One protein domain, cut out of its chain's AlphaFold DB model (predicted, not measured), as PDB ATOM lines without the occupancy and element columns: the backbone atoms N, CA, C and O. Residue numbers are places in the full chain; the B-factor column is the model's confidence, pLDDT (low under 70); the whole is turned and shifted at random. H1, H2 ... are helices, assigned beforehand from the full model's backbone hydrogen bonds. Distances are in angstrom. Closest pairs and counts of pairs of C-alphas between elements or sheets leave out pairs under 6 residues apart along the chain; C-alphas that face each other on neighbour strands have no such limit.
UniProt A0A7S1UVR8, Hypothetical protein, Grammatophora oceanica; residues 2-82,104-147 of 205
ATOM      1  N   LEU A   2      -3.002  35.696 103.286       74.00
ATOM      2  CA  LEU A   2      -3.199  34.552 104.195       74.00
ATOM      3  C   LEU A   2      -4.085  33.444 103.583       74.00
ATOM      4  O   LEU A   2      -3.650  32.305 103.472       74.00
ATOM      5  N   MET A   3      -5.250  33.791 103.020       74.69
ATOM      6  CA  MET A   3      -6.104  32.801 102.330       74.69
ATOM      7  C   MET A   3      -5.514  32.188 101.066       74.69
ATOM      8  O   MET A   3      -5.785  31.035 100.750       74.69
ATOM      9  N   ALA A   4      -4.738  32.962 100.310       76.50
ATOM     10  CA  ALA A   4      -4.091  32.436  99.113       76.50
ATOM     11  C   ALA A   4      -3.028  31.405  99.511       76.50
ATOM     12  O   ALA A   4      -2.888  30.371  98.865       76.50
ATOM     13  N   LEU A   5      -2.339  31.657 100.624       77.94
ATOM     14  CA  LEU A   5      -1.353  30.751 101.190       77.94
ATOM     15  C   LEU A   5      -2.028  29.484 101.742       77.94
ATOM     16  O   LEU A   5      -1.607  28.395 101.379       77.94
ATOM     17  N   SER A   6      -3.161  29.597 102.451       81.31
ATOM     18  CA  SER A   6      -3.929  28.415 102.876       81.31
ATOM     19  C   SER A   6      -4.496  27.613 101.700       81.31
ATOM     20  O   SER A   6      -4.482  26.390 101.743       81.31
ATOM     21  N   MET A   7      -4.962  28.267 100.629       82.69
ATOM     22  CA  MET A   7      -5.381  27.566  99.406       82.69
ATOM     23  C   MET A   7      -4.211  26.864  98.713       82.69
ATOM     24  O   MET A   7      -4.386  25.766  98.185       82.69
ATOM     25  N   THR A   8      -3.025  27.473  98.725       84.88
ATOM     26  CA  THR A   8      -1.809  26.870  98.162       84.88
ATOM     27  C   THR A   8      -1.395  25.645  98.974       84.88
ATOM     28  O   THR A   8      -1.149  24.591  98.395       84.88
ATOM     29  N   ASP A   9      -1.414  25.744 100.302       82.38
ATOM     30  CA  ASP A   9      -1.125  24.636 101.216       82.38
ATOM     31  C   ASP A   9      -2.114  23.475 101.023       82.38
ATOM     32  O   ASP A   9      -1.705  22.319 100.901       82.38
ATOM     33  N   THR A  10      -3.410  23.774 100.895       82.56
ATOM     34  CA  THR A  10      -4.447  22.773 100.599       82.56
ATOM     35  C   THR A  10      -4.256  22.142  99.223       82.56
ATOM     36  O   THR A  10      -4.394  20.929  99.084       82.56
ATOM     37  N   SER A  11      -3.874  22.929  98.214       81.06
ATOM     38  CA  SER A  11      -3.586  22.418  96.868       81.06
ATOM     39  C   SER A  11      -2.364  21.500  96.861       81.06
ATOM     40  O   SER A  11      -2.383  20.463  96.206       81.06
ATOM     41  N   LEU A  12      -1.322  21.827  97.634       78.38
ATOM     42  CA  LEU A  12      -0.150  20.968  97.806       78.38
ATOM     43  C   LEU A  12      -0.513  19.646  98.488       78.38
ATOM     44  O   LEU A  12      -0.026  18.599  98.064       78.38
ATOM     45  N   ILE A  13      -1.384  19.675  99.503       77.06
ATOM     46  CA  ILE A  13      -1.881  18.466 100.178       77.06
ATOM     47  C   ILE A  13      -2.718  17.611  99.219       77.06
ATOM     48  O   ILE A  13      -2.515  16.398  99.151       77.06
ATOM     49  N   LEU A  14      -3.623  18.228  98.452       75.62
ATOM     50  CA  LEU A  14      -4.444  17.526  97.464       75.62
ATOM     51  C   LEU A  14      -3.582  16.892  96.373       75.62
ATOM     52  O   LEU A  14      -3.758  15.717  96.082       75.62
ATOM     53  N   LEU A  15      -2.597  17.619  95.840       72.44
ATOM     54  CA  LEU A  15      -1.696  17.117  94.801       72.44
ATOM     55  C   LEU A  15      -0.799  15.980  95.315       72.44
ATOM     56  O   LEU A  15      -0.533  15.015  94.598       72.44
ATOM     57  N   TRP A  16      -0.389  16.040  96.584       68.31
ATOM     58  CA  TRP A  16       0.268  14.916  97.254       68.31
ATOM     59  C   TRP A  16      -0.635  13.683  97.330       68.31
ATOM     60  O   TRP A  16      -0.185  12.568  97.054       68.31
ATOM     61  N   HIS A  17      -1.901  13.875  97.689       64.50
ATOM     62  CA  HIS A  17      -2.849  12.786  97.893       64.50
ATOM     63  C   HIS A  17      -3.346  12.167  96.575       64.50
ATOM     64  O   HIS A  17      -3.547  10.951  96.503       64.50
ATOM     65  N   ASP A  18      -3.468  12.964  95.512       63.47
ATOM     66  CA  ASP A  18      -3.878  12.495  94.184       63.47
ATOM     67  C   ASP A  18      -2.857  11.494  93.605       63.47
ATOM     68  O   ASP A  18      -3.216  10.519  92.947       63.47
ATOM     69  N   SER A  19      -1.573  11.643  93.962       54.81
ATOM     70  CA  SER A  19      -0.515  10.709  93.550       54.81
ATOM     71  C   SER A  19      -0.576   9.334  94.236       54.81
ATOM     72  O   SER A  19      -0.158   8.337  93.649       54.81
ATOM     73  N   SER A  20      -1.104   9.264  95.463       53.94
ATOM     74  CA  SER A  20      -1.131   8.031  96.269       53.94
ATOM     75  C   SER A  20      -2.388   7.197  96.072       53.94
ATOM     76  O   SER A  20      -2.383   6.003  96.374       53.94
ATOM     77  N   THR A  21      -3.473   7.812  95.603       52.81
ATOM     78  CA  THR A  21      -4.824   7.251  95.767       52.81
ATOM     79  C   THR A  21      -5.611   7.178  94.468       52.81
ATOM     80  O   THR A  21      -6.832   7.040  94.502       52.81
ATOM     81  N   ALA A  22      -4.913   7.163  93.327       54.56
ATOM     82  CA  ALA A  22      -5.500   6.988  91.995       54.56
ATOM     83  C   ALA A  22      -6.434   5.762  91.875       54.56
ATOM     84  O   ALA A  22      -7.249   5.709  90.962       54.56
ATOM     85  N   HIS A  23      -6.366   4.797  92.806       55.06
ATOM     86  CA  HIS A  23      -7.239   3.624  92.817       55.06
ATOM     87  C   HIS A  23      -8.302   3.579  93.934       55.06
ATOM     88  O   HIS A  23      -9.184   2.723  93.868       55.06
ATOM     89  N   GLN A  24      -8.271   4.462  94.946       55.00
ATOM     90  CA  GLN A  24      -9.140   4.322  96.127       55.00
ATOM     91  C   GLN A  24      -9.660   5.664  96.681       55.00
ATOM     92  O   GLN A  24      -9.152   6.210  97.649       55.00
ATOM     93  N   GLN A  25     -10.762   6.131  96.083       60.22
ATOM     94  CA  GLN A  25     -11.737   7.095  96.628       60.22
ATOM     95  C   GLN A  25     -11.245   8.540  96.911       60.22
ATOM     96  O   GLN A  25     -10.957   8.890  98.059       60.22
ATOM     97  N   PRO A  26     -11.283   9.440  95.903       67.56
ATOM     98  CA  PRO A  26     -10.846  10.840  96.034       67.56
ATOM     99  C   PRO A  26     -11.708  11.690  96.988       67.56
ATOM    100  O   PRO A  26     -11.228  12.658  97.574       67.56
ATOM    101  N   TYR A  27     -12.964  11.301  97.222       75.44
ATOM    102  CA  TYR A  27     -13.918  12.086  98.015       75.44
ATOM    103  C   TYR A  27     -13.591  12.166  99.515       75.44
ATOM    104  O   TYR A  27     -14.192  12.953 100.246       75.44
ATOM    105  N   LEU A  28     -12.722  11.289 100.020       71.38
ATOM    106  CA  LEU A  28     -12.486  11.152 101.454       71.38
ATOM    107  C   LEU A  28     -11.499  12.217 101.951       71.38
ATOM    108  O   LEU A  28     -11.792  12.895 102.934       71.38
ATOM    109  N   ALA A  29     -10.395  12.433 101.233       72.88
ATOM    110  CA  ALA A  29      -9.419  13.476 101.557       72.88
ATOM    111  C   ALA A  29     -10.020  14.884 101.461       72.88
ATOM    112  O   ALA A  29      -9.811  15.705 102.353       72.88
ATOM    113  N   GLU A  30     -10.841  15.132 100.439       79.00
ATOM    114  CA  GLU A  30     -11.567  16.394 100.276       79.00
ATOM    115  C   GLU A  30     -12.455  16.702 101.494       79.00
ATOM    116  O   GLU A  30     -12.388  17.795 102.063       79.00
ATOM    117  N   LYS A  31     -13.225  15.710 101.967       80.44
ATOM    118  CA  LYS A  31     -14.077  15.855 103.158       80.44
ATOM    119  C   LYS A  31     -13.267  16.147 104.421       80.44
ATOM    120  O   LYS A  31     -13.668  17.006 105.202       80.44
ATOM    121  N   PHE A  32     -12.134  15.470 104.625       78.31
ATOM    122  CA  PHE A  32     -11.270  15.728 105.783       78.31
ATOM    123  C   PHE A  32     -10.662  17.131 105.754       78.31
ATOM    124  O   PHE A  32     -10.651  17.797 106.787       78.31
ATOM    125  N   MET A  33     -10.230  17.612 104.585       77.94
ATOM    126  CA  MET A  33      -9.704  18.973 104.429       77.94
ATOM    127  C   MET A  33     -10.775  20.031 104.700       77.94
ATOM    128  O   MET A  33     -10.519  21.001 105.413       77.94
ATOM    129  N   LEU A  34     -11.998  19.825 104.206       81.62
ATOM    130  CA  LEU A  34     -13.119  20.727 104.472       81.62
ATOM    131  C   LEU A  34     -13.442  20.786 105.971       81.62
ATOM    132  O   LEU A  34     -13.551  21.876 106.536       81.62
ATOM    133  N   ILE A  35     -13.541  19.626 106.629       81.19
ATOM    134  CA  ILE A  35     -13.789  19.547 108.076       81.19
ATOM    135  C   ILE A  35     -12.661  20.239 108.852       81.19
ATOM    136  O   ILE A  35     -12.942  20.990 109.783       81.19
ATOM    137  N   TYR A  36     -11.404  20.037 108.450       81.38
ATOM    138  CA  TYR A  36     -10.240  20.669 109.069       81.38
ATOM    139  C   TYR A  36     -10.299  22.198 108.973       81.38
ATOM    140  O   TYR A  36     -10.123  22.885 109.978       81.38
ATOM    141  N   HIS A  37     -10.627  22.749 107.801       82.56
ATOM    142  CA  HIS A  37     -10.769  24.195 107.629       82.56
ATOM    143  C   HIS A  37     -11.882  24.780 108.503       82.56
ATOM    144  O   HIS A  37     -11.646  25.773 109.198       82.56
ATOM    145  N   ILE A  38     -13.064  24.153 108.524       81.25
ATOM    146  CA  ILE A  38     -14.183  24.601 109.367       81.25
ATOM    147  C   ILE A  38     -13.799  24.529 110.848       81.25
ATOM    148  O   ILE A  38     -13.995  25.499 111.579       81.25
ATOM    149  N   ALA A  39     -13.207  23.416 111.286       76.19
ATOM    150  CA  ALA A  39     -12.762  23.244 112.663       76.19
ATOM    151  C   ALA A  39     -11.719  24.299 113.058       76.19
ATOM    152  O   ALA A  39     -11.834  24.875 114.136       76.19
ATOM    153  N   SER A  40     -10.757  24.609 112.179       76.88
ATOM    154  CA  SER A  40      -9.728  25.630 112.424       76.88
ATOM    155  C   SER A  40     -10.317  27.034 112.588       76.88
ATOM    156  O   SER A  40      -9.913  27.775 113.483       76.88
ATOM    157  N   LEU A  41     -11.329  27.373 111.784       77.88
ATOM    158  CA  LEU A  41     -12.016  28.659 111.844       77.88
ATOM    159  C   LEU A  41     -12.794  28.780 113.157       77.88
ATOM    160  O   LEU A  41     -12.657  29.774 113.868       77.88
ATOM    161  N   VAL A  42     -13.555  27.741 113.515       77.06
ATOM    162  CA  VAL A  42     -14.302  27.690 114.779       77.06
ATOM    163  C   VAL A  42     -13.355  27.755 115.979       77.06
ATOM    164  O   VAL A  42     -13.630  28.492 116.923       77.06
ATOM    165  N   ALA A  43     -12.219  27.048 115.926       73.12
ATOM    166  CA  ALA A  43     -11.172  27.106 116.945       73.12
ATOM    167  C   ALA A  43     -10.702  28.536 117.180       73.12
ATOM    168  O   ALA A  43     -10.624  28.989 118.314       73.12
ATOM    169  N   CYS A  44     -10.396  29.233 116.091       74.94
ATOM    170  CA  CYS A  44      -9.827  30.566 116.115       74.94
ATOM    171  C   CYS A  44     -10.825  31.601 116.634       74.94
ATOM    172  O   CYS A  44     -10.473  32.409 117.485       74.94
ATOM    173  N   ILE A  45     -12.091  31.525 116.215       74.75
ATOM    174  CA  ILE A  45     -13.153  32.387 116.755       74.75
ATOM    175  C   ILE A  45     -13.365  32.121 118.251       74.75
ATOM    176  O   ILE A  45     -13.474  33.066 119.031       74.75
ATOM    177  N   ALA A  46     -13.400  30.847 118.659       73.81
ATOM    178  CA  ALA A  46     -13.521  30.471 120.065       73.81
ATOM    179  C   ALA A  46     -12.344  31.002 120.897       73.81
ATOM    180  O   ALA A  46     -12.543  31.510 121.999       73.81
ATOM    181  N   LEU A  47     -11.130  30.931 120.350       73.50
ATOM    182  CA  LEU A  47      -9.910  31.356 121.021       73.50
ATOM    183  C   LEU A  47      -9.831  32.879 121.148       73.50
ATOM    184  O   LEU A  47      -9.442  33.351 122.201       73.50
ATOM    185  N   THR A  48     -10.242  33.669 120.153       75.62
ATOM    186  CA  THR A  48     -10.169  35.137 120.278       75.62
ATOM    187  C   THR A  48     -11.322  35.720 121.093       75.62
ATOM    188  O   THR A  48     -11.109  36.591 121.930       75.62
ATOM    189  N   HIS A  49     -12.556  35.272 120.851       74.75
ATOM    190  CA  HIS A  49     -13.741  35.945 121.395       74.75
ATOM    191  C   HIS A  49     -14.277  35.333 122.686       74.75
ATOM    192  O   HIS A  49     -15.036  35.994 123.390       74.75
ATOM    193  N   PHE A  50     -13.907  34.093 123.008       75.38
ATOM    194  CA  PHE A  50     -14.489  33.365 124.135       75.38
ATOM    195  C   PHE A  50     -13.471  32.975 125.217       75.38
ATOM    196  O   PHE A  50     -13.822  32.168 126.077       75.38
ATOM    197  N   MET A  51     -12.259  33.557 125.246       69.50
ATOM    198  CA  MET A  51     -11.270  33.270 126.309       69.50
ATOM    199  C   MET A  51     -11.817  33.510 127.725       69.50
ATOM    200  O   MET A  51     -11.476  32.766 128.641       69.50
ATOM    201  N   ASP A  52     -12.705  34.492 127.901       81.81
ATOM    202  CA  ASP A  52     -13.300  34.802 129.209       81.81
ATOM    203  C   ASP A  52     -14.380  33.797 129.641       81.81
ATOM    204  O   ASP A  52     -14.789  33.757 130.802       81.81
ATOM    205  N   THR A  53     -14.860  32.956 128.721       86.25
ATOM    206  CA  THR A  53     -15.894  31.959 129.005       86.25
ATOM    207  C   THR A  53     -15.262  30.588 129.221       86.25
ATOM    208  O   THR A  53     -14.460  30.119 128.416       86.25
ATOM    209  N   TYR A  54     -15.702  29.868 130.256       85.56
ATOM    210  CA  TYR A  54     -15.256  28.495 130.527       85.56
ATOM    211  C   TYR A  54     -15.393  27.563 129.304       85.56
ATOM    212  O   TYR A  54     -14.499  26.768 129.018       85.56
ATOM    213  N   LEU A  55     -16.478  27.708 128.533       81.88
ATOM    214  CA  LEU A  55     -16.685  26.963 127.287       81.88
ATOM    215  C   LEU A  55     -15.626  27.281 126.222       81.88
ATOM    216  O   LEU A  55     -15.175  26.367 125.537       81.88
ATOM    217  N   GLY A  56     -15.201  28.540 126.101       79.94
ATOM    218  CA  GLY A  56     -14.168  28.939 125.144       79.94
ATOM    219  C   GLY A  56     -12.807  28.346 125.489       79.94
ATOM    220  O   GLY A  56     -12.138  27.826 124.601       79.94
ATOM    221  N   ASN A  57     -12.450  28.290 126.776       80.19
ATOM    222  CA  ASN A  57     -11.233  27.605 127.227       80.19
ATOM    223  C   ASN A  57     -11.241  26.112 126.879       80.19
ATOM    224  O   ASN A  57     -10.263  25.594 126.339       80.19
ATOM    225  N   VAL A  58     -12.352  25.415 127.135       85.12
ATOM    226  CA  VAL A  58     -12.475  23.988 126.802       85.12
ATOM    227  C   VAL A  58     -12.363  23.769 125.289       85.12
ATOM    228  O   VAL A  58     -11.600  22.913 124.843       85.12
ATOM    229  N   VAL A  59     -13.056  24.575 124.480       80.94
ATOM    230  CA  VAL A  59     -13.013  24.483 123.009       80.94
ATOM    231  C   VAL A  59     -11.626  24.828 122.460       80.94
ATOM    232  O   VAL A  59     -11.136  24.138 121.566       80.94
ATOM    233  N   SER A  60     -10.957  25.834 123.024       80.44
ATOM    234  CA  SER A  60      -9.604  26.244 122.638       80.44
ATOM    235  C   SER A  60      -8.558  25.163 122.897       80.44
ATOM    236  O   SER A  60      -7.563  25.124 122.181       80.44
ATOM    237  N   VAL A  61      -8.742  24.309 123.909       82.81
ATOM    238  CA  VAL A  61      -7.820  23.197 124.199       82.81
ATOM    239  C   VAL A  61      -8.164  21.966 123.364       82.81
ATOM    240  O   VAL A  61      -7.276  21.311 122.824       82.81
ATOM    241  N   ILE A  62      -9.452  21.653 123.215       83.50
ATOM    242  CA  ILE A  62      -9.902  20.472 122.469       83.50
ATOM    243  C   ILE A  62      -9.644  20.626 120.966       83.50
ATOM    244  O   ILE A  62      -9.237  19.672 120.306       83.50
ATOM    245  N   SER A  63      -9.838  21.819 120.409       80.19
ATOM    246  CA  SER A  63      -9.696  22.044 118.971       80.19
ATOM    247  C   SER A  63      -8.290  21.771 118.395       80.19
ATOM    248  O   SER A  63      -8.193  21.027 117.414       80.19
ATOM    249  N   PRO A  64      -7.174  22.255 118.982       75.69
ATOM    250  CA  PRO A  64      -5.838  21.908 118.499       75.69
ATOM    251  C   PRO A  64      -5.523  20.418 118.674       75.69
ATOM    252  O   PRO A  64      -4.796  19.862 117.855       75.69
ATOM    253  N   LEU A  65      -6.103  19.741 119.673       83.81
ATOM    254  CA  LEU A  65      -5.970  18.288 119.825       83.81
ATOM    255  C   LEU A  65      -6.688  17.532 118.699       83.81
ATOM    256  O   LEU A  65      -6.141  16.562 118.176       83.81
ATOM    257  N   ILE A  66      -7.868  17.997 118.279       83.62
ATOM    258  CA  ILE A  66      -8.585  17.452 117.117       83.62
ATOM    259  C   ILE A  66      -7.790  17.703 115.831       83.62
ATOM    260  O   ILE A  66      -7.641  16.788 115.023       83.62
ATOM    261  N   MET A  67      -7.231  18.905 115.652       77.31
ATOM    262  CA  MET A  67      -6.390  19.246 114.496       77.31
ATOM    263  C   MET A  67      -5.134  18.371 114.441       77.31
ATOM    264  O   MET A  67      -4.809  17.812 113.396       77.31
ATOM    265  N   LEU A  68      -4.453  18.200 115.575       81.62
ATOM    266  CA  LEU A  68      -3.288  17.328 115.693       81.62
ATOM    267  C   LEU A  68      -3.663  15.867 115.412       81.62
ATOM    268  O   LEU A  68      -2.965  15.184 114.667       81.62
ATOM    269  N   GLY A  69      -4.795  15.407 115.950       83.75
ATOM    270  CA  GLY A  69      -5.348  14.081 115.687       83.75
ATOM    271  C   GLY A  69      -5.643  13.860 114.205       83.75
ATOM    272  O   GLY A  69      -5.256  12.831 113.662       83.75
ATOM    273  N   ALA A  70      -6.244  14.836 113.522       77.94
ATOM    274  CA  ALA A  70      -6.502  14.775 112.086       77.94
ATOM    275  C   ALA A  70      -5.200  14.663 111.280       77.94
ATOM    276  O   ALA A  70      -5.113  13.808 110.405       77.94
ATOM    277  N   VAL A  71      -4.165  15.443 111.616       77.19
ATOM    278  CA  VAL A  71      -2.842  15.359 110.967       77.19
ATOM    279  C   VAL A  71      -2.191  13.996 111.210       77.19
ATOM    280  O   VAL A  71      -1.675  13.385 110.275       77.19
ATOM    281  N   ILE A  72      -2.241  13.483 112.441       82.19
ATOM    282  CA  ILE A  72      -1.698  12.160 112.783       82.19
ATOM    283  C   ILE A  72      -2.445  11.062 112.024       82.19
ATOM    284  O   ILE A  72      -1.805  10.187 111.446       82.19
ATOM    285  N   LEU A  73      -3.778  11.119 111.975       79.31
ATOM    286  CA  LEU A  73      -4.590  10.179 111.209       79.31
ATOM    287  C   LEU A  73      -4.266  10.259 109.719       79.31
ATOM    288  O   LEU A  73      -4.158   9.221 109.082       79.31
ATOM    289  N   LEU A  74      -4.038  11.450 109.172       75.12
ATOM    290  CA  LEU A  74      -3.651  11.629 107.773       75.12
ATOM    291  C   LEU A  74      -2.299  10.954 107.492       75.12
ATOM    292  O   LEU A  74      -2.178  10.205 106.528       75.12
ATOM    293  N   VAL A  75      -1.320  11.118 108.386       74.75
ATOM    294  CA  VAL A  75       0.003  10.474 108.287       74.75
ATOM    295  C   VAL A  75      -0.065   8.954 108.480       74.75
ATOM    296  O   VAL A  75       0.678   8.221 107.834       74.75
ATOM    297  N   GLN A  76      -0.932   8.465 109.367       78.44
ATOM    298  CA  GLN A  76      -1.076   7.031 109.641       78.44
ATOM    299  C   GLN A  76      -1.895   6.305 108.570       78.44
ATOM    300  O   GLN A  76      -1.613   5.150 108.255       78.44
ATOM    301  N   ARG A  77      -2.932   6.957 108.032       68.94
ATOM    302  CA  ARG A  77      -3.850   6.376 107.046       68.94
ATOM    303  C   ARG A  77      -3.286   6.444 105.629       68.94
ATOM    304  O   ARG A  77      -3.643   5.595 104.818       68.94
ATOM    305  N   CYS A  78      -2.406   7.406 105.346       61.06
ATOM    306  CA  CYS A  78      -1.780   7.545 104.037       61.06
ATOM    307  C   CYS A  78      -0.403   6.860 104.025       61.06
ATOM    308  O   CYS A  78       0.534   7.354 104.660       61.06
ATOM    309  N   PRO A  79      -0.225   5.742 103.299       59.84
ATOM    310  CA  PRO A  79       1.104   5.196 103.066       59.84
ATOM    311  C   PRO A  79       1.965   6.223 102.317       59.84
ATOM    312  O   PRO A  79       1.481   6.967 101.465       59.84
ATOM    313  N   LYS A  80       3.258   6.281 102.656       56.91
ATOM    314  CA  LYS A  80       4.220   7.227 102.070       56.91
ATOM    315  C   LYS A  80       4.230   7.076 100.544       56.91
ATOM    316  O   LYS A  80       4.719   6.060 100.045       56.91
ATOM    317  N   ALA A  81       3.729   8.086  99.826       53.72
ATOM    318  CA  ALA A  81       3.850   8.176  98.374       53.72
ATOM    319  C   ALA A  81       5.336   8.064  98.019       53.72
ATOM    320  O   ALA A  81       6.152   8.862  98.483       53.72
ATOM    321  N   GLN A  82       5.718   7.040  97.257       54.44
ATOM    322  CA  GLN A  82       7.120   6.857  96.876       54.44
ATOM    323  C   GLN A  82       7.519   7.733  95.682       54.44
ATOM    324  O   GLN A  82       8.707   7.832  95.387       54.44
ATOM    325  N   PRO A 104       4.116  16.925 104.806       68.38
ATOM    326  CA  PRO A 104       2.729  17.178 105.207       68.38
ATOM    327  C   PRO A 104       2.596  18.024 106.484       68.38
ATOM    328  O   PRO A 104       1.537  18.591 106.728       68.38
ATOM    329  N   TYR A 105       3.643  18.136 107.308       75.69
ATOM    330  CA  TYR A 105       3.557  18.866 108.580       75.69
ATOM    331  C   TYR A 105       3.644  20.380 108.384       75.69
ATOM    332  O   TYR A 105       2.935  21.128 109.057       75.69
ATOM    333  N   TRP A 106       4.484  20.830 107.449       78.31
ATOM    334  CA  TRP A 106       4.702  22.252 107.180       78.31
ATOM    335  C   TRP A 106       3.453  22.984 106.648       78.31
ATOM    336  O   TRP A 106       3.122  24.018 107.222       78.31
ATOM    337  N   PRO A 107       2.709  22.458 105.654       75.81
ATOM    338  CA  PRO A 107       1.456  23.050 105.180       75.81
ATOM    339  C   PRO A 107       0.386  23.096 106.276       75.81
ATOM    340  O   PRO A 107      -0.267  24.116 106.463       75.81
ATOM    341  N   CYS A 108       0.246  22.030 107.073       72.31
ATOM    342  CA  CYS A 108      -0.713  22.003 108.184       72.31
ATOM    343  C   CYS A 108      -0.387  23.054 109.256       72.31
ATOM    344  O   CYS A 108      -1.279  23.738 109.758       72.31
ATOM    345  N   PHE A 109       0.895  23.214 109.592       78.56
ATOM    346  CA  PHE A 109       1.332  24.253 110.520       78.56
ATOM    347  C   PHE A 109       1.127  25.661 109.941       78.56
ATOM    348  O   PHE A 109       0.654  26.552 110.646       78.56
ATOM    349  N   GLY A 110       1.415  25.849 108.649       79.00
ATOM    350  CA  GLY A 110       1.170  27.096 107.925       79.00
ATOM    351  C   GLY A 110      -0.296  27.519 107.975       79.00
ATOM    352  O   GLY A 110      -0.591  28.658 108.338       79.00
ATOM    353  N   ILE A 111      -1.221  26.588 107.720       78.06
ATOM    354  CA  ILE A 111      -2.667  26.824 107.825       78.06
ATOM    355  C   ILE A 111      -3.050  27.238 109.253       78.06
ATOM    356  O   ILE A 111      -3.759  28.227 109.424       78.06
ATOM    357  N   PHE A 112      -2.551  26.549 110.283       74.69
ATOM    358  CA  PHE A 112      -2.839  26.903 111.678       74.69
ATOM    359  C   PHE A 112      -2.409  28.337 112.019       74.69
ATOM    360  O   PHE A 112      -3.207  29.118 112.540       74.69
ATOM    361  N   VAL A 113      -1.171  28.706 111.678       76.50
ATOM    362  CA  VAL A 113      -0.646  30.057 111.923       76.50
ATOM    363  C   VAL A 113      -1.433  31.104 111.130       76.50
ATOM    364  O   VAL A 113      -1.736  32.174 111.656       76.50
ATOM    365  N   ASN A 114      -1.825  30.788 109.895       80.94
ATOM    366  CA  ASN A 114      -2.670  31.648 109.066       80.94
ATOM    367  C   ASN A 114      -3.997  31.983 109.745       80.94
ATOM    368  O   ASN A 114      -4.378  33.151 109.830       80.94
ATOM    369  N   TYR A 115      -4.701  30.963 110.234       74.62
ATOM    370  CA  TYR A 115      -5.986  31.157 110.894       74.62
ATOM    371  C   TYR A 115      -5.836  31.876 112.234       74.62
ATOM    372  O   TYR A 115      -6.661  32.732 112.536       74.62
ATOM    373  N   TYR A 116      -4.756  31.628 112.979       72.81
ATOM    374  CA  TYR A 116      -4.440  32.377 114.195       72.81
ATOM    375  C   TYR A 116      -4.234  33.878 113.922       72.81
ATOM    376  O   TYR A 116      -4.782  34.718 114.632       72.81
ATOM    377  N   LEU A 117      -3.513  34.227 112.850       75.69
ATOM    378  CA  LEU A 117      -3.316  35.621 112.432       75.69
ATOM    379  C   LEU A 117      -4.626  36.289 111.992       75.69
ATOM    380  O   LEU A 117      -4.853  37.457 112.292       75.69
ATOM    381  N   ILE A 118      -5.506  35.549 111.311       71.81
ATOM    382  CA  ILE A 118      -6.850  36.029 110.948       71.81
ATOM    383  C   ILE A 118      -7.702  36.247 112.205       71.81
ATOM    384  O   ILE A 118      -8.449  37.217 112.276       71.81
ATOM    385  N   ALA A 119      -7.568  35.376 113.205       70.38
ATOM    386  CA  ALA A 119      -8.295  35.462 114.466       70.38
ATOM    387  C   ALA A 119      -7.911  36.688 115.299       70.38
ATOM    388  O   ALA A 119      -8.731  37.161 116.074       70.38
ATOM    389  N   GLN A 120      -6.674  37.177 115.171       74.62
ATOM    390  CA  GLN A 120      -6.208  38.386 115.856       74.62
ATOM    391  C   GLN A 120      -6.729  39.684 115.223       74.62
ATOM    392  O   GLN A 120      -6.592  40.748 115.826       74.62
ATOM    393  N   LEU A 121      -7.306  39.628 114.017       75.31
ATOM    394  CA  LEU A 121      -7.922  40.800 113.410       75.31
ATOM    395  C   LEU A 121      -9.199  41.173 114.174       75.31
ATOM    396  O   LEU A 121      -9.983  40.314 114.570       75.31
ATOM    397  N   GLU A 122      -9.427  42.474 114.335       77.44
ATOM    398  CA  GLU A 122     -10.648  43.013 114.934       77.44
ATOM    399  C   GLU A 122     -11.909  42.454 114.239       77.44
ATOM    400  O   GLU A 122     -11.902  42.190 113.034       77.44
ATOM    401  N   LEU A 123     -13.016  42.308 114.980       72.69
ATOM    402  CA  LEU A 123     -14.278  41.730 114.486       72.69
ATOM    403  C   LEU A 123     -14.772  42.402 113.185       72.69
ATOM    404  O   LEU A 123     -15.298  41.736 112.292       72.69
ATOM    405  N   ALA A 124     -14.545  43.714 113.049       74.69
ATOM    406  CA  ALA A 124     -14.840  44.473 111.833       74.69
ATOM    407  C   ALA A 124     -14.017  43.994 110.620       74.69
ATOM    408  O   ALA A 124     -14.532  43.908 109.503       74.69
ATOM    409  N   GLY A 125     -12.757  43.621 110.845       77.25
ATOM    410  CA  GLY A 125     -11.869  43.045 109.843       77.25
ATOM    411  C   GLY A 125     -12.313  41.656 109.389       77.25
ATOM    412  O   GLY A 125     -12.325  41.388 108.190       77.25
ATOM    413  N   ILE A 126     -12.757  40.803 110.318       76.69
ATOM    414  CA  ILE A 126     -13.309  39.475 109.999       76.69
ATOM    415  C   ILE A 126     -14.572  39.612 109.140       76.69
ATOM    416  O   ILE A 126     -14.698  38.942 108.113       76.69
ATOM    417  N   GLY A 127     -15.485  40.509 109.524       78.06
ATOM    418  CA  GLY A 127     -16.710  40.773 108.768       78.06
ATOM    419  C   GLY A 127     -16.430  41.282 107.351       78.06
ATOM    420  O   GLY A 127     -16.958  40.735 106.382       78.06
ATOM    421  N   GLY A 128     -15.547  42.278 107.214       82.88
ATOM    422  CA  GLY A 128     -15.144  42.810 105.909       82.88
ATOM    423  C   GLY A 128     -14.461  41.762 105.029       82.88
ATOM    424  O   GLY A 128     -14.727  41.678 103.832       82.88
ATOM    425  N   PHE A 129     -13.636  40.908 105.627       78.38
ATOM    426  CA  PHE A 129     -12.962  39.820 104.933       78.38
ATOM    427  C   PHE A 129     -13.933  38.738 104.426       78.38
ATOM    428  O   PHE A 129     -13.832  38.331 103.268       78.38
ATOM    429  N   LEU A 130     -14.901  38.306 105.243       81.12
ATOM    430  CA  LEU A 130     -15.934  37.354 104.815       81.12
ATOM    431  C   LEU A 130     -16.803  37.930 103.697       81.12
ATOM    432  O   LEU A 130     -17.100  37.233 102.727       81.12
ATOM    433  N   LEU A 131     -17.167  39.209 103.801       86.38
ATOM    434  CA  LEU A 131     -17.925  39.900 102.765       86.38
ATOM    435  C   LEU A 131     -17.136  39.968 101.454       86.38
ATOM    436  O   LEU A 131     -17.686  39.684 100.394       86.38
ATOM    437  N   LEU A 132     -15.840  40.272 101.514       86.31
ATOM    438  CA  LEU A 132     -14.985  40.339 100.331       86.31
ATOM    439  C   LEU A 132     -14.796  38.963  99.677       86.31
ATOM    440  O   LEU A 132     -14.834  38.863  98.452       86.31
ATOM    441  N   LEU A 133     -14.671  37.893 100.470       82.88
ATOM    442  CA  LEU A 133     -14.674  36.519  99.957       82.88
ATOM    443  C   LEU A 133     -16.004  36.146  99.308       82.88
ATOM    444  O   LEU A 133     -16.011  35.533  98.244       82.88
ATOM    445  N   PHE A 134     -17.121  36.519  99.926       87.88
ATOM    446  CA  PHE A 134     -18.446  36.242  99.389       87.88
ATOM    447  C   PHE A 134     -18.668  36.964  98.057       87.88
ATOM    448  O   PHE A 134     -19.048  36.336  97.072       87.88
ATOM    449  N   VAL A 135     -18.347  38.259  97.995       91.69
ATOM    450  CA  VAL A 135     -18.435  39.060  96.766       91.69
ATOM    451  C   VAL A 135     -17.494  38.516  95.691       91.69
ATOM    452  O   VAL A 135     -17.914  38.357  94.549       91.69
ATOM    453  N   GLY A 136     -16.250  38.180  96.041       85.88
ATOM    454  CA  GLY A 136     -15.291  37.587  95.109       85.88
ATOM    455  C   GLY A 136     -15.744  36.227  94.574       85.88
ATOM    456  O   GLY A 136     -15.618  35.968  93.380       85.88
ATOM    457  N   SER A 137     -16.330  35.387  95.430       84.88
ATOM    458  CA  SER A 137     -16.909  34.097  95.043       84.88
ATOM    459  C   SER A 137     -18.093  34.280  94.096       84.88
ATOM    460  O   SER A 137     -18.126  33.662  93.036       84.88
ATOM    461  N   LEU A 138     -19.027  35.184  94.411       90.62
ATOM    462  CA  LEU A 138     -20.149  35.503  93.524       90.62
ATOM    463  C   LEU A 138     -19.670  36.040  92.176       90.62
ATOM    464  O   LEU A 138     -20.143  35.587  91.136       90.62
ATOM    465  N   TYR A 139     -18.709  36.967  92.186       92.88
ATOM    466  CA  TYR A 139     -18.100  37.494  90.969       92.88
ATOM    467  C   TYR A 139     -17.479  36.372  90.134       92.88
ATOM    468  O   TYR A 139     -17.749  36.279  88.937       92.88
ATOM    469  N   TYR A 140     -16.706  35.486  90.769       86.00
ATOM    470  CA  TYR A 140     -16.116  34.331  90.105       86.00
ATOM    471  C   TYR A 140     -17.185  33.405  89.534       86.00
ATOM    472  O   TYR A 140     -17.082  33.049  88.373       86.00
ATOM    473  N   PHE A 141     -18.231  33.050  90.278       86.19
ATOM    474  CA  PHE A 141     -19.290  32.174  89.771       86.19
ATOM    475  C   PHE A 141     -20.032  32.782  88.583       86.19
ATOM    476  O   PHE A 141     -20.258  32.085  87.599       86.19
ATOM    477  N   VAL A 142     -20.379  34.068  88.636       89.19
ATOM    478  CA  VAL A 142     -21.075  34.750  87.533       89.19
ATOM    479  C   VAL A 142     -20.177  34.840  86.298       89.19
ATOM    480  O   VAL A 142     -20.612  34.515  85.194       89.19
ATOM    481  N   PHE A 143     -18.912  35.224  86.478       86.62
ATOM    482  CA  PHE A 143     -17.960  35.360  85.379       86.62
ATOM    483  C   PHE A 143     -17.529  34.000  84.803       86.62
ATOM    484  O   PHE A 143     -17.519  33.808  83.588       86.62
ATOM    485  N   ALA A 144     -17.227  33.029  85.665       80.06
ATOM    486  CA  ALA A 144     -16.824  31.679  85.286       80.06
ATOM    487  C   ALA A 144     -17.981  30.887  84.674       80.06
ATOM    488  O   ALA A 144     -17.740  30.119  83.753       80.06
ATOM    489  N   ALA A 145     -19.231  31.091  85.104       76.06
ATOM    490  CA  ALA A 145     -20.386  30.486  84.437       76.06
ATOM    491  C   ALA A 145     -20.519  30.971  82.985       76.06
ATOM    492  O   ALA A 145     -20.883  30.189  82.111       76.06
ATOM    493  N   GLN A 146     -20.182  32.235  82.717       77.94
ATOM    494  CA  GLN A 146     -20.226  32.806  81.370       77.94
ATOM    495  C   GLN A 146     -19.019  32.410  80.502       77.94
ATOM    496  O   GLN A 146     -19.164  32.289  79.291       77.94
ATOM    497  N   HIS A 147     -17.846  32.182  81.104       71.31
ATOM    498  CA  HIS A 147     -16.599  31.826  80.407       71.31
ATOM    499  C   HIS A 147     -16.162  30.364  80.605       71.31
ATOM    500  O   HIS A 147     -15.007  30.024  80.341       71.31
TER     501      HIS A 147
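This is residues 2 to 82 and 104 to 147 of the 205 residues of the protein "Hypothetical protein" of Grammatophora oceanica (UniProt A0A7S1UVR8). A loose-knit bundle of four helices, running up and down, has H2 and H4 in its middle, H1 on one side and H3 on the other; a fifth helix, H5, turns away from the end of H4 as an arm, and its residues 134 to 147 stick out free. H4 and H5 make a wide V, joined by a tight link. The printed part has 125 residues with five named helices, H1 to H5 along the chain, and no named strand, an all-helix domain. It is only just compact, close to loose, with a radius of gyration of the C-alphas of 16.6 A, and its flat outline spans 47 by 43 by 20 A.

Start at H5, residues 123 to 147, the longest helix. It is close but not clearly touching to H4, residues 105 to 119: the closest C-alphas, of Ile 118 and Ile 126, are 7.4 A apart, at a steep tilt of 62 degrees, opposite ways. Move on to the hub, H2, residues 27 to 49, whose residues 40 to 48 alone touch H4, closest at the C-alphas of Cys 44 and Ala 119, 5.4 A apart; the two run the same way at a steep tilt of 39 degrees. H2 also touches H3, residues 54 to 77, as a helical hairpin, with the C-alphas of Ala 46 and Gly 56 closest at 5.3 A, at a shallow tilt of 25 degrees, opposite ways. H1, residues 2 to 20, makes another helical hairpin with H2, touching it with residues 10 to 17 alone; the C-alphas of Thr 10 and Met 33 are closest, 7.5 A apart. H1 touches H4 too, closest at the C-alphas of Asp 9 and Pro 107, 5.0 A apart. H1 and H3 are apart. Every O i to N i+4 pair is within hydrogen-bond range in H2, H4 and H5, against 13 of 15 in H1 and 18 of 20 in H3.

Find C-alpha 123 at (-14.278, 41.730, 114.486); from there H5 runs 35.6 A to C-alpha 147 at (-16.599, 31.826, 80.407). H3 covers 34.2 A, H2 33.4 A, H1 27.8 A from C-alpha 2 at (-3.199, 34.552, 104.195), and H4 21.2 A.

The two C-alphas farthest apart, of Tyr 54 and His 147, are 50.2 A from each other. Residues 83 to 103 are not printed, and the C-alphas of Gln 82 and Pro 104 stand 14.0 A apart across this cut, in the link from H3 to H4. Of the links printed whole, H2 to H3 and H4 to H5 are tight and H1 to H2 is short. Mean pLDDT of the printed part is 76.3; look for values under 70 at residues 16 to 26, 51, 77 to 82 and 104.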